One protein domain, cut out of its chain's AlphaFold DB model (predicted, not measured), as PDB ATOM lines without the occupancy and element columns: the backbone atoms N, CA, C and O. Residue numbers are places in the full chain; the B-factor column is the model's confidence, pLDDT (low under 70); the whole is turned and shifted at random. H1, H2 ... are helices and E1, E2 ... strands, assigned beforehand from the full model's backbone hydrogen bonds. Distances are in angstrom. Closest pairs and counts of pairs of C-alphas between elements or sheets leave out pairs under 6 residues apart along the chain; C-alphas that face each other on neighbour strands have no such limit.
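Overview. This is residues 56 to 131 of the 230 residues of an uncharacterized protein of Flavobacteriaceae bacterium M625 (UniProt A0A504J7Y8). One strongly twisted sheet of four strands makes the body, with two short helices, H1 and H2, packed on it away from the far end of the E1 and E2 hairpin, whose loop, residues 89 to 94, sticks out. The printed part has 76 residues, in the order H1 H2 E1 E2 E3 E4, of mixed class. The sheet's order is E1 E2 E3 E4, antiparallel throughout. The whole is compact, with a radius of gyration of the C-alphas of 12.3 A and spans of 41 by 29 by 22 A.

Along the chain. E1, residues 82 to 88, is 19.2 A long; E2, residues 95 to 101, 18.8 A; E3, residues 109 to 115, 17.9 A; E4, residues 120 to 127, 19.4 A, ending at C-alpha 127 (-46.090, -49.426, -42.490). H1, residues 62 to 66, is 8.0 A long and begins at C-alpha 62 (-57.623, -48.609, -42.808). H2, residues 70 to 77, is 10.2 A long.

Arrangement. The strands form a meander, each the antiparallel neighbour of the one before. N 85 and O 98 of the hairpin E1 and E2 are 2.9 A apart, within hydrogen-bond range, as are N 99 and O 111 of the hairpin E2 and E3, 3.0 A, and N 112 and O 124 of the hairpin E3 and E4, 2.9 A. E4 bends by 61 degrees at residue 123. E1 and E4 are edge strands, apart from each other. H1 is on the sheet at a height of 8.9 A, only just over E4, with 3 of its C-alphas falling there; the closest C-alphas, of Leu 65 and Leu 122, are 7.0 A apart. H2 is on the sheet; its closest C-alphas to E4, those of Glu 70 and Asn 120, are 6.5 A apart. H1 and H2 are apart. In H2 every O i to N i+4 pair is within hydrogen-bond range; in H1 0 of 1 is, but 2 of 2 O i to N i+3 pairs are.

Size, cuts and confidence. The C-alphas farthest apart, of Lys 56 and Gly 92, are 41.2 A apart. The printed part has no cut and no long link. Residues 56 to 58 are under 70 in pLDDT.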
ATOM      1  N   LYS A  56     -62.507 -39.418 -34.382       55.31
ATOM      2  CA  LYS A  56     -63.665 -40.305 -34.595       55.31
ATOM      3  C   LYS A  56     -63.392 -41.388 -35.634       55.31
ATOM      4  O   LYS A  56     -64.315 -42.080 -36.055       55.31
ATOM      5  N   ILE A  57     -62.147 -41.498 -36.084       59.19
ATOM      6  CA  ILE A  57     -61.755 -42.533 -37.022       59.19
ATOM      7  C   ILE A  57     -61.571 -43.834 -36.245       59.19
ATOM      8  O   ILE A  57     -60.534 -44.063 -35.617       59.19
ATOM      9  N   ASP A  58     -62.577 -44.699 -36.320       55.12
ATOM     10  CA  ASP A  58     -62.403 -46.099 -35.966       55.12
ATOM     11  C   ASP A  58     -61.391 -46.711 -36.949       55.12
ATOM     12  O   ASP A  58     -61.594 -46.700 -38.162       55.12
ATOM     13  N   TYR A  59     -60.278 -47.230 -36.420       71.94
ATOM     14  CA  TYR A  59     -59.192 -47.875 -37.178       71.94
ATOM     15  C   TYR A  59     -58.461 -46.925 -38.145       71.94
ATOM     16  O   TYR A  59     -58.721 -46.887 -39.353       71.94
ATOM     17  N   PRO A  60     -57.500 -46.141 -37.629       77.81
ATOM     18  CA  PRO A  60     -56.989 -44.993 -38.358       77.81
ATOM     19  C   PRO A  60     -56.037 -45.359 -39.509       77.81
ATOM     20  O   PRO A  60     -55.846 -44.532 -40.393       77.81
ATOM     21  N   LEU A  61     -55.512 -46.593 -39.569       90.62
ATOM     22  CA  LEU A  61     -54.740 -47.070 -40.727       90.62
ATOM     23  C   LEU A  61     -55.640 -47.411 -41.926       90.62
ATOM     24  O   LEU A  61     -55.413 -46.892 -43.014       90.62
ATOM     25  N   ASP A  62     -56.671 -48.249 -41.740       93.12
ATOM     26  CA  ASP A  62     -57.623 -48.609 -42.808       93.12
ATOM     27  C   ASP A  62     -58.290 -47.360 -43.409       93.12
ATOM     28  O   ASP A  62     -58.510 -47.280 -44.616       93.12
ATOM     29  N   SER A  63     -58.570 -46.357 -42.576       90.62
ATOM     30  CA  SER A  63     -59.229 -45.122 -43.005       90.62
ATOM     31  C   SER A  63     -58.393 -44.259 -43.949       90.62
ATOM     32  O   SER A  63     -58.975 -43.510 -44.736       90.62
ATOM     33  N   LEU A  64     -57.060 -44.408 -43.960       93.88
ATOM     34  CA  LEU A  64     -56.211 -43.755 -44.964       93.88
ATOM     35  C   LEU A  64     -56.588 -44.183 -46.388       93.88
ATOM     36  O   LEU A  64     -56.458 -43.381 -47.305       93.88
ATOM     37  N   LEU A  65     -57.121 -45.396 -46.584       93.88
ATOM     38  CA  LEU A  65     -57.527 -45.877 -47.911       93.88
ATOM     39  C   LEU A  65     -58.697 -45.088 -48.517       93.88
ATOM     40  O   LEU A  65     -58.921 -45.164 -49.725       93.88
ATOM     41  N   SER A  66     -59.454 -44.344 -47.705       92.44
ATOM     42  CA  SER A  66     -60.523 -43.469 -48.197       92.44
ATOM     43  C   SER A  66     -60.017 -42.145 -48.772       92.44
ATOM     44  O   SER A  66     -60.762 -41.487 -49.492       92.44
ATOM     45  N   ILE A  67     -58.763 -41.783 -48.496       92.94
ATOM     46  CA  ILE A  67     -58.115 -40.585 -49.028       92.94
ATOM     47  C   ILE A  67     -57.598 -40.922 -50.427       92.94
ATOM     48  O   ILE A  67     -57.049 -42.006 -50.637       92.94
ATOM     49  N   ASP A  68     -57.813 -40.037 -51.403       94.94
ATOM     50  CA  ASP A  68     -57.466 -40.333 -52.804       94.94
ATOM     51  C   ASP A  68     -56.550 -39.307 -53.475       94.94
ATOM     52  O   ASP A  68     -56.222 -39.446 -54.654       94.94
ATOM     53  N   SER A  69     -56.077 -38.318 -52.716       97.75
ATOM     54  CA  SER A  69     -55.089 -37.344 -53.178       97.75
ATOM     55  C   SER A  69     -54.147 -36.897 -52.063       97.75
ATOM     56  O   SER A  69     -54.514 -36.859 -50.886       97.75
ATOM     57  N   GLU A  70     -52.920 -36.505 -52.415       98.06
ATOM     58  CA  GLU A  70     -51.995 -35.909 -51.444       98.06
ATOM     59  C   GLU A  70     -52.524 -34.583 -50.889       98.06
ATOM     60  O   GLU A  70     -52.319 -34.270 -49.718       98.06
ATOM     61  N   ARG A  71     -53.262 -33.822 -51.700       98.00
ATOM     62  CA  ARG A  71     -53.916 -32.589 -51.253       98.00
ATOM     63  C   ARG A  71     -54.840 -32.847 -50.059       98.00
ATOM     64  O   ARG A  71     -54.763 -32.119 -49.078       98.00
ATOM     65  N   GLU A  72     -55.658 -33.897 -50.103       96.44
ATOM     66  CA  GLU A  72     -56.502 -34.284 -48.964       96.44
ATOM     67  C   GLU A  72     -55.672 -34.712 -47.746       96.44
ATOM     68  O   GLU A  72     -56.011 -34.350 -46.620       96.44
ATOM     69  N   LEU A  73     -54.553 -35.425 -47.944       96.06
ATOM     70  CA  LEU A  73     -53.633 -35.731 -46.841       96.06
ATOM     71  C   LEU A  73     -53.106 -34.451 -46.182       96.06
ATOM     72  O   LEU A  73     -53.057 -34.379 -44.957       96.06
ATOM     73  N   ILE A  74     -52.738 -33.441 -46.971       97.19
ATOM     74  CA  ILE A  74     -52.263 -32.145 -46.474       97.19
ATOM     75  C   ILE A  74     -53.379 -31.402 -45.727       97.19
ATOM     76  O   ILE A  74     -53.126 -30.856 -44.657       97.19
ATOM     77  N   GLU A  75     -54.609 -31.404 -46.246       95.81
ATOM     78  CA  GLU A  75     -55.770 -30.783 -45.590       95.81
ATOM     79  C   GLU A  75     -56.069 -31.417 -44.220       95.81
ATOM     80  O   GLU A  75     -56.440 -30.716 -43.278       95.81
ATOM     81  N   ILE A  76     -55.890 -32.735 -44.097       92.94
ATOM     82  CA  ILE A  76     -56.201 -33.498 -42.882       92.94
ATOM     83  C   ILE A  76     -55.052 -33.456 -41.865       92.94
ATOM     84  O   ILE A  76     -55.289 -33.290 -40.668       92.94
ATOM     85  N   PHE A  77     -53.814 -33.651 -42.325       93.69
ATOM     86  CA  PHE A  77     -52.651 -33.872 -41.461       93.69
ATOM     87  C   PHE A  77     -51.687 -32.686 -41.396       93.69
ATOM     88  O   PHE A  77     -50.793 -32.709 -40.556       93.69
ATOM     89  N   GLY A  78     -51.848 -31.665 -42.238       96.19
ATOM     90  CA  GLY A  78     -50.930 -30.531 -42.321       96.19
ATOM     91  C   GLY A  78     -49.696 -30.826 -43.179       96.19
ATOM     92  O   GLY A  78     -49.138 -31.926 -43.172       96.19
ATOM     93  N   GLN A  79     -49.252 -29.819 -43.933       97.50
ATOM     94  CA  GLN A  79     -48.120 -29.922 -44.862       97.50
ATOM     95  C   GLN A  79     -46.818 -30.346 -44.165       97.50
ATOM     96  O   GLN A  79     -45.994 -31.036 -44.760       97.50
ATOM     97  N   GLU A  80     -46.620 -29.956 -42.908       97.00
ATOM     98  CA  GLU A  80     -45.438 -30.274 -42.106       97.00
ATOM     99  C   GLU A  80     -45.291 -31.771 -41.793       97.00
ATOM    100  O   GLU A  80     -44.197 -32.228 -41.450       97.00
ATOM    101  N   ASN A  81     -46.379 -32.534 -41.926       97.75
ATOM    102  CA  ASN A  81     -46.414 -33.976 -41.704       97.75
ATOM    103  C   ASN A  81     -46.307 -34.785 -43.002       97.75
ATOM    104  O   ASN A  81     -46.371 -36.013 -42.945       97.75
ATOM    105  N   ILE A  82     -46.116 -34.120 -44.145       98.12
ATOM    106  CA  ILE A  82     -46.102 -34.723 -45.476       98.12
ATOM    107  C   ILE A  82     -44.770 -34.431 -46.174       98.12
ATOM    108  O   ILE A  82     -44.312 -33.291 -46.232       98.12
ATOM    109  N   GLU A  83     -44.152 -35.463 -46.744       98.50
ATOM    110  CA  GLU A  83     -42.927 -35.353 -47.542       98.50
ATOM    111  C   GLU A  83     -43.030 -36.234 -48.792       98.50
ATOM    112  O   GLU A  83     -43.303 -37.425 -48.684       98.50
ATOM    113  N   ARG A  84     -42.766 -35.690 -49.982       98.31
ATOM    114  CA  ARG A  84     -42.634 -36.501 -51.205       98.31
ATOM    115  C   ARG A  84     -41.249 -37.136 -51.270       98.31
ATOM    116  O   ARG A  84     -40.255 -36.463 -51.000       98.31
ATOM    117  N   LYS A  85     -41.169 -38.399 -51.689       97.88
ATOM    118  CA  LYS A  85     -39.901 -39.102 -51.931       97.88
ATOM    119  C   LYS A  85     -39.926 -39.879 -53.233       97.88
ATOM    120  O   LYS A  85     -40.971 -40.359 -53.653       97.88
ATOM    121  N   THR A  86     -38.746 -40.047 -53.815       97.56
ATOM    122  CA  THR A  86     -38.491 -41.092 -54.805       97.56
ATOM    123  C   THR A  86     -37.859 -42.280 -54.090       97.56
ATOM    124  O   THR A  86     -36.911 -42.103 -53.322       97.56
ATOM    125  N   ILE A  87     -38.389 -43.474 -54.324       95.31
ATOM    126  CA  ILE A  87     -37.868 -44.741 -53.802       95.31
ATOM    127  C   ILE A  87     -37.569 -45.691 -54.960       95.31
ATOM    128  O   ILE A  87     -38.127 -45.541 -56.043       95.31
ATOM    129  N   TYR A  88     -36.718 -46.683 -54.723       93.31
ATOM    130  CA  TYR A  88     -36.357 -47.692 -55.715       93.31
ATOM    131  C   TYR A  88     -37.106 -48.992 -55.439       93.31
ATOM    132  O   TYR A  88     -37.180 -49.426 -54.289       93.31
ATOM    133  N   GLY A  89     -37.668 -49.599 -56.483       89.75
ATOM    134  CA  GLY A  89     -38.260 -50.931 -56.384       89.75
ATOM    135  C   GLY A  89     -37.216 -52.041 -56.248       89.75
ATOM    136  O   GLY A  89     -36.039 -51.814 -56.549       89.75
ATOM    137  N   PRO A  90     -37.650 -53.247 -55.843       85.81
ATOM    138  CA  PRO A  90     -36.790 -54.431 -55.832       85.81
ATOM    139  C   PRO A  90     -36.298 -54.765 -57.247       85.81
ATOM    140  O   PRO A  90     -36.896 -54.324 -58.230       85.81
ATOM    141  N   GLU A  91     -35.193 -55.510 -57.356       87.94
ATOM    142  CA  GLU A  91     -34.663 -56.051 -58.622       87.94
ATOM    143  C   GLU A  91     -34.488 -55.039 -59.776       87.94
ATOM    144  O   GLU A  91     -34.514 -55.390 -60.955       87.94
ATOM    145  N   GLY A  92     -34.314 -53.751 -59.471       87.25
ATOM    146  CA  GLY A  92     -34.171 -52.724 -60.505       87.25
ATOM    147  C   GLY A  92     -35.464 -52.420 -61.272       87.25
ATOM    148  O   GLY A  92     -35.394 -51.887 -62.378       87.25
ATOM    149  N   MET A  93     -36.638 -52.678 -60.680       89.94
ATOM    150  CA  MET A  93     -37.955 -52.329 -61.244       89.94
ATOM    151  C   MET A  93     -38.165 -50.821 -61.496       89.94
ATOM    152  O   MET A  93     -39.178 -50.429 -62.072       89.94
ATOM    153  N   GLY A  94     -37.216 -49.976 -61.091       93.38
ATOM    154  CA  GLY A  94     -37.208 -48.542 -61.353       93.38
ATOM    155  C   GLY A  94     -37.498 -47.702 -60.116       93.38
ATOM    156  O   GLY A  94     -37.365 -48.157 -58.978       93.38
ATOM    157  N   GLU A  95     -37.851 -46.447 -60.367       95.81
ATOM    158  CA  GLU A  95     -38.144 -45.437 -59.355       95.81
ATOM    159  C   GLU A  95     -39.656 -45.238 -59.209       95.81
ATOM    160  O   GLU A  95     -40.366 -45.165 -60.209       95.81
ATOM    161  N   PHE A  96     -40.123 -45.088 -57.971       95.94
ATOM    162  CA  PHE A  96     -41.510 -44.780 -57.626       95.94
ATOM    163  C   PHE A  96     -41.556 -43.473 -56.843       95.94
ATOM    164  O   PHE A  96     -40.784 -43.282 -55.896       95.94
ATOM    165  N   LYS A  97     -42.477 -42.576 -57.195       98.00
ATOM    166  CA  LYS A  97     -42.754 -41.371 -56.405       98.00
ATOM    167  C   LYS A  97     -43.858 -41.658 -55.398       98.00
ATOM    168  O   LYS A  97     -44.977 -42.017 -55.749       98.00
ATOM    169  N   VAL A  98     -43.538 -41.454 -54.128       98.31
ATOM    170  CA  VAL A  98     -44.419 -41.736 -52.993       98.31
ATOM    171  C   VAL A  98     -44.594 -40.508 -52.115       98.31
ATOM    172  O   VAL A  98     -43.765 -39.593 -52.107       98.31
ATOM    173  N   THR A  99     -45.659 -40.525 -51.323       98.69
ATOM    174  CA  THR A  99     -45.858 -39.583 -50.224       98.69
ATOM    175  C   THR A  99     -45.539 -40.281 -48.905       98.69
ATOM    176  O   THR A  99     -46.004 -41.385 -48.639       98.69
ATOM    177  N   ILE A 100     -44.751 -39.634 -48.053       98.56
ATOM    178  CA  ILE A 100     -44.428 -40.080 -46.703       98.56
ATOM    179  C   ILE A 100     -45.226 -39.244 -45.709       98.56
ATOM    180  O   ILE A 100     -45.010 -38.040 -45.577       98.56
ATOM    181  N   LEU A 101     -46.113 -39.905 -44.972       98.31
ATOM    182  CA  LEU A 101     -46.854 -39.332 -43.855       98.31
ATOM    183  C   LEU A 101     -46.074 -39.554 -42.551       98.31
ATOM    184  O   LEU A 101     -45.581 -40.651 -42.285       98.31
ATOM    185  N   PHE A 102     -45.956 -38.511 -41.730       97.81
ATOM    186  CA  PHE A 102     -45.166 -38.473 -40.492       97.81
ATOM    187  C   PHE A 102     -43.716 -38.986 -40.665       97.81
ATOM    188  O   PHE A 102     -43.289 -39.911 -39.955       97.81
ATOM    189  N   PRO A 103     -42.905 -38.395 -41.566       97.00
ATOM    190  CA  PRO A 103     -41.576 -38.910 -41.932       97.00
ATOM    191  C   PRO A 103     -40.607 -39.058 -40.745       97.00
ATOM    192  O   PRO A 103     -39.776 -39.971 -40.707       97.00
ATOM    193  N   LYS A 104     -40.742 -38.194 -39.732       95.06
ATOM    194  CA  LYS A 104     -39.867 -38.139 -38.546       95.06
ATOM    195  C   LYS A 104     -40.399 -38.924 -37.339       95.06
ATOM    196  O   LYS A 104     -39.786 -38.894 -36.278       95.06
ATOM    197  N   SER A 105     -41.522 -39.627 -37.484       96.50
ATOM    198  CA  SER A 105     -42.172 -40.375 -36.399       96.50
ATOM    199  C   SER A 105     -41.906 -41.880 -36.489       96.50
ATOM    200  O   SER A 105     -41.494 -42.394 -37.527       96.50
ATOM    201  N   LYS A 106     -42.187 -42.618 -35.412       95.19
ATOM    202  CA  LYS A 106     -42.342 -44.084 -35.460       95.19
ATOM    203  C   LYS A 106     -43.604 -44.513 -36.226       95.19
ATOM    204  O   LYS A 106     -43.664 -45.632 -36.713       95.19
ATOM    205  N   ASN A 107     -44.562 -43.599 -36.386       96.25
ATOM    206  CA  ASN A 107     -45.827 -43.803 -37.096       96.25
ATOM    207  C   ASN A 107     -45.732 -43.384 -38.572       96.25
ATOM    208  O   ASN A 107     -46.705 -42.895 -39.141       96.25
ATOM    209  N   THR A 108     -44.560 -43.536 -39.190       97.88
ATOM    210  CA  THR A 108     -44.387 -43.245 -40.617       97.88
ATOM    211  C   THR A 108     -45.238 -44.183 -41.467       97.88
ATOM    212  O   THR A 108     -45.226 -45.395 -41.238       97.88
ATOM    213  N   VAL A 109     -45.928 -43.619 -42.457       98.25
ATOM    214  CA  VAL A 109     -46.661 -44.365 -43.485       98.25
ATOM    215  C   VAL A 109     -46.142 -43.946 -44.851       98.25
ATOM    216  O   VAL A 109     -46.024 -42.758 -45.140       98.25
ATOM    217  N   GLU A 110     -45.821 -44.926 -45.681       98.50
ATOM    218  CA  GLU A 110     -45.481 -44.734 -47.086       98.50
ATOM    219  C   GLU A 110     -46.740 -44.946 -47.927       98.50
ATOM    220  O   GLU A 110     -47.433 -45.953 -47.776       98.50
ATOM    221  N   ILE A 111     -47.073 -43.969 -48.764       98.50
ATOM    222  CA  ILE A 111     -48.308 -43.919 -49.545       98.50
ATOM    223  C   ILE A 111     -47.934 -43.920 -51.019       98.50
ATOM    224  O   ILE A 111     -47.204 -43.043 -51.488       98.50
ATOM    225  N   HIS A 112     -48.450 -44.910 -51.739       98.00
ATOM    226  CA  HIS A 112     -48.259 -45.049 -53.174       98.00
ATOM    227  C   HIS A 112     -49.513 -44.624 -53.929       98.00
ATOM    228  O   HIS A 112     -50.638 -44.746 -53.437       98.00
ATOM    229  N   TRP A 113     -49.293 -44.180 -55.160       97.81
ATOM    230  CA  TRP A 113     -50.303 -43.603 -56.033       97.81
ATOM    231  C   TRP A 113     -50.303 -44.349 -57.364       97.81
ATOM    232  O   TRP A 113     -49.245 -44.726 -57.856       97.81
ATOM    233  N   ASN A 114     -51.475 -44.555 -57.961       96.69
ATOM    234  CA  ASN A 114     -51.570 -44.999 -59.354       96.69
ATOM    235  C   ASN A 114     -51.257 -43.842 -60.322       96.69
ATOM    236  O   ASN A 114     -50.823 -44.080 -61.445       96.69
ATOM    237  N   ASP A 115     -51.471 -42.591 -59.895       97.38
ATOM    238  CA  ASP A 115     -51.017 -41.386 -60.594       97.38
ATOM    239  C   ASP A 115     -49.894 -40.709 -59.794       97.38
ATOM    240  O   ASP A 115     -50.127 -39.825 -58.969       97.38
ATOM    241  N   GLU A 116     -48.659 -41.144 -60.044       96.44
ATOM    242  CA  GLU A 116     -47.442 -40.621 -59.405       96.44
ATOM    243  C   GLU A 116     -47.055 -39.202 -59.852       96.44
ATOM    244  O   GLU A 116     -46.219 -38.551 -59.222       96.44
ATOM    245  N   ILE A 117     -47.624 -38.710 -60.959       96.81
ATOM    246  CA  ILE A 117     -47.347 -37.358 -61.458       96.81
ATOM    247  C   ILE A 117     -48.137 -36.349 -60.630       96.81
ATOM    248  O   ILE A 117     -47.584 -35.339 -60.191       96.81
ATOM    249  N   ASN A 118     -49.417 -36.645 -60.395       97.69
ATOM    250  CA  ASN A 118     -50.327 -35.755 -59.682       97.69
ATOM    251  C   ASN A 118     -50.541 -36.140 -58.210       97.69
ATOM    252  O   ASN A 118     -51.216 -35.397 -57.501       97.69
ATOM    253  N   PHE A 119     -49.961 -37.254 -57.745       98.12
ATOM    254  CA  PHE A 119     -50.137 -37.805 -56.394       98.12
ATOM    255  C   PHE A 119     -51.620 -38.034 -56.059       98.12
ATOM    256  O   PHE A 119     -52.131 -37.586 -55.031       98.12
ATOM    257  N   ASN A 120     -52.305 -38.713 -56.982       97.62
ATOM    258  CA  ASN A 120     -53.731 -39.035 -56.923       97.62
ATOM    259  C   ASN A 120     -53.957 -40.539 -57.112       97.62
ATOM    260  O   ASN A 120     -53.071 -41.259 -57.576       97.62
ATOM    261  N   LYS A 121     -55.176 -41.002 -56.811       96.56
ATOM    262  CA  LYS A 121     -55.580 -42.411 -56.917       96.56
ATOM    263  C   LYS A 121     -54.713 -43.285 -56.016       96.56
ATOM    264  O   LYS A 121     -53.817 -43.981 -56.496       96.56
ATOM    265  N   LEU A 122     -54.936 -43.199 -54.705       97.25
ATOM    266  CA  LEU A 122     -54.161 -43.949 -53.715       97.25
ATOM    267  C   LEU A 122     -54.204 -45.439 -54.067       97.25
ATOM    268  O   LEU A 122     -55.279 -46.011 -54.209       97.25
ATOM    269  N   SER A 123     -53.044 -46.075 -54.200       97.19
ATOM    270  CA  SER A 123     -52.955 -47.488 -54.578       97.19
ATOM    271  C   SER A 123     -52.756 -48.385 -53.362       97.19
ATOM    272  O   SER A 123     -53.457 -49.380 -53.181       97.19
ATOM    273  N   ARG A 124     -51.827 -48.018 -52.479       97.44
ATOM    274  CA  ARG A 124     -51.544 -48.753 -51.244       97.44
ATOM    275  C   ARG A 124     -50.900 -47.865 -50.191       97.44
ATOM    276  O   ARG A 124     -50.251 -46.870 -50.512       97.44
ATOM    277  N   VAL A 125     -51.022 -48.292 -48.940       98.19
ATOM    278  CA  VAL A 125     -50.269 -47.742 -47.809       98.19
ATOM    279  C   VAL A 125     -49.390 -48.821 -47.192       98.19
ATOM    280  O   VAL A 125     -49.792 -49.983 -47.119       98.19
ATOM    281  N   ARG A 126     -48.199 -48.437 -46.738       98.25
ATOM    282  CA  ARG A 126     -47.183 -49.329 -46.177       98.25
ATOM    283  C   ARG A 126     -46.670 -48.800 -44.838       98.25
ATOM    284  O   ARG A 126     -46.326 -47.626 -44.703       98.25
ATOM    285  N   VAL A 127     -46.600 -49.685 -43.844       98.19
ATOM    286  CA  VAL A 127     -46.090 -49.426 -42.490       98.19
ATOM    287  C   VAL A 127     -44.998 -50.441 -42.175       98.19
ATOM    288  O   VAL A 127     -45.233 -51.643 -42.219       98.19
ATOM    289  N   PHE A 128     -43.810 -49.958 -41.822       96.56
ATOM    290  CA  PHE A 128     -42.614 -50.804 -41.688       96.56
ATOM    291  C   PHE A 128     -41.743 -50.465 -40.469       96.56
ATOM    292  O   PHE A 128     -40.783 -51.166 -40.158       96.56
ATOM    293  N   LYS A 129     -42.034 -49.371 -39.753       96.06
ATOM    294  CA  LYS A 129     -41.266 -49.014 -38.555       96.06
ATOM    295  C   LYS A 129     -41.697 -49.867 -37.367       96.06
ATOM    296  O   LYS A 129     -42.881 -49.960 -37.036       96.06
ATOM    297  N   GLN A 130     -40.712 -50.429 -36.670       91.19
ATOM    298  CA  GLN A 130     -40.946 -51.096 -35.393       91.19
ATOM    299  C   GLN A 130     -41.591 -50.132 -34.386       91.19
ATOM    300  O   GLN A 130     -41.300 -48.935 -34.372       91.19
ATOM    301  N   ARG A 131     -42.442 -50.673 -33.502       90.56
ATOM    302  CA  ARG A 131     -43.163 -49.920 -32.452       90.56
ATOM    303  C   ARG A 131     -44.100 -48.822 -32.974       90.56
ATOM    304  O   ARG A 131     -44.518 -47.965 -32.187       90.56
TER     305      ARG A 131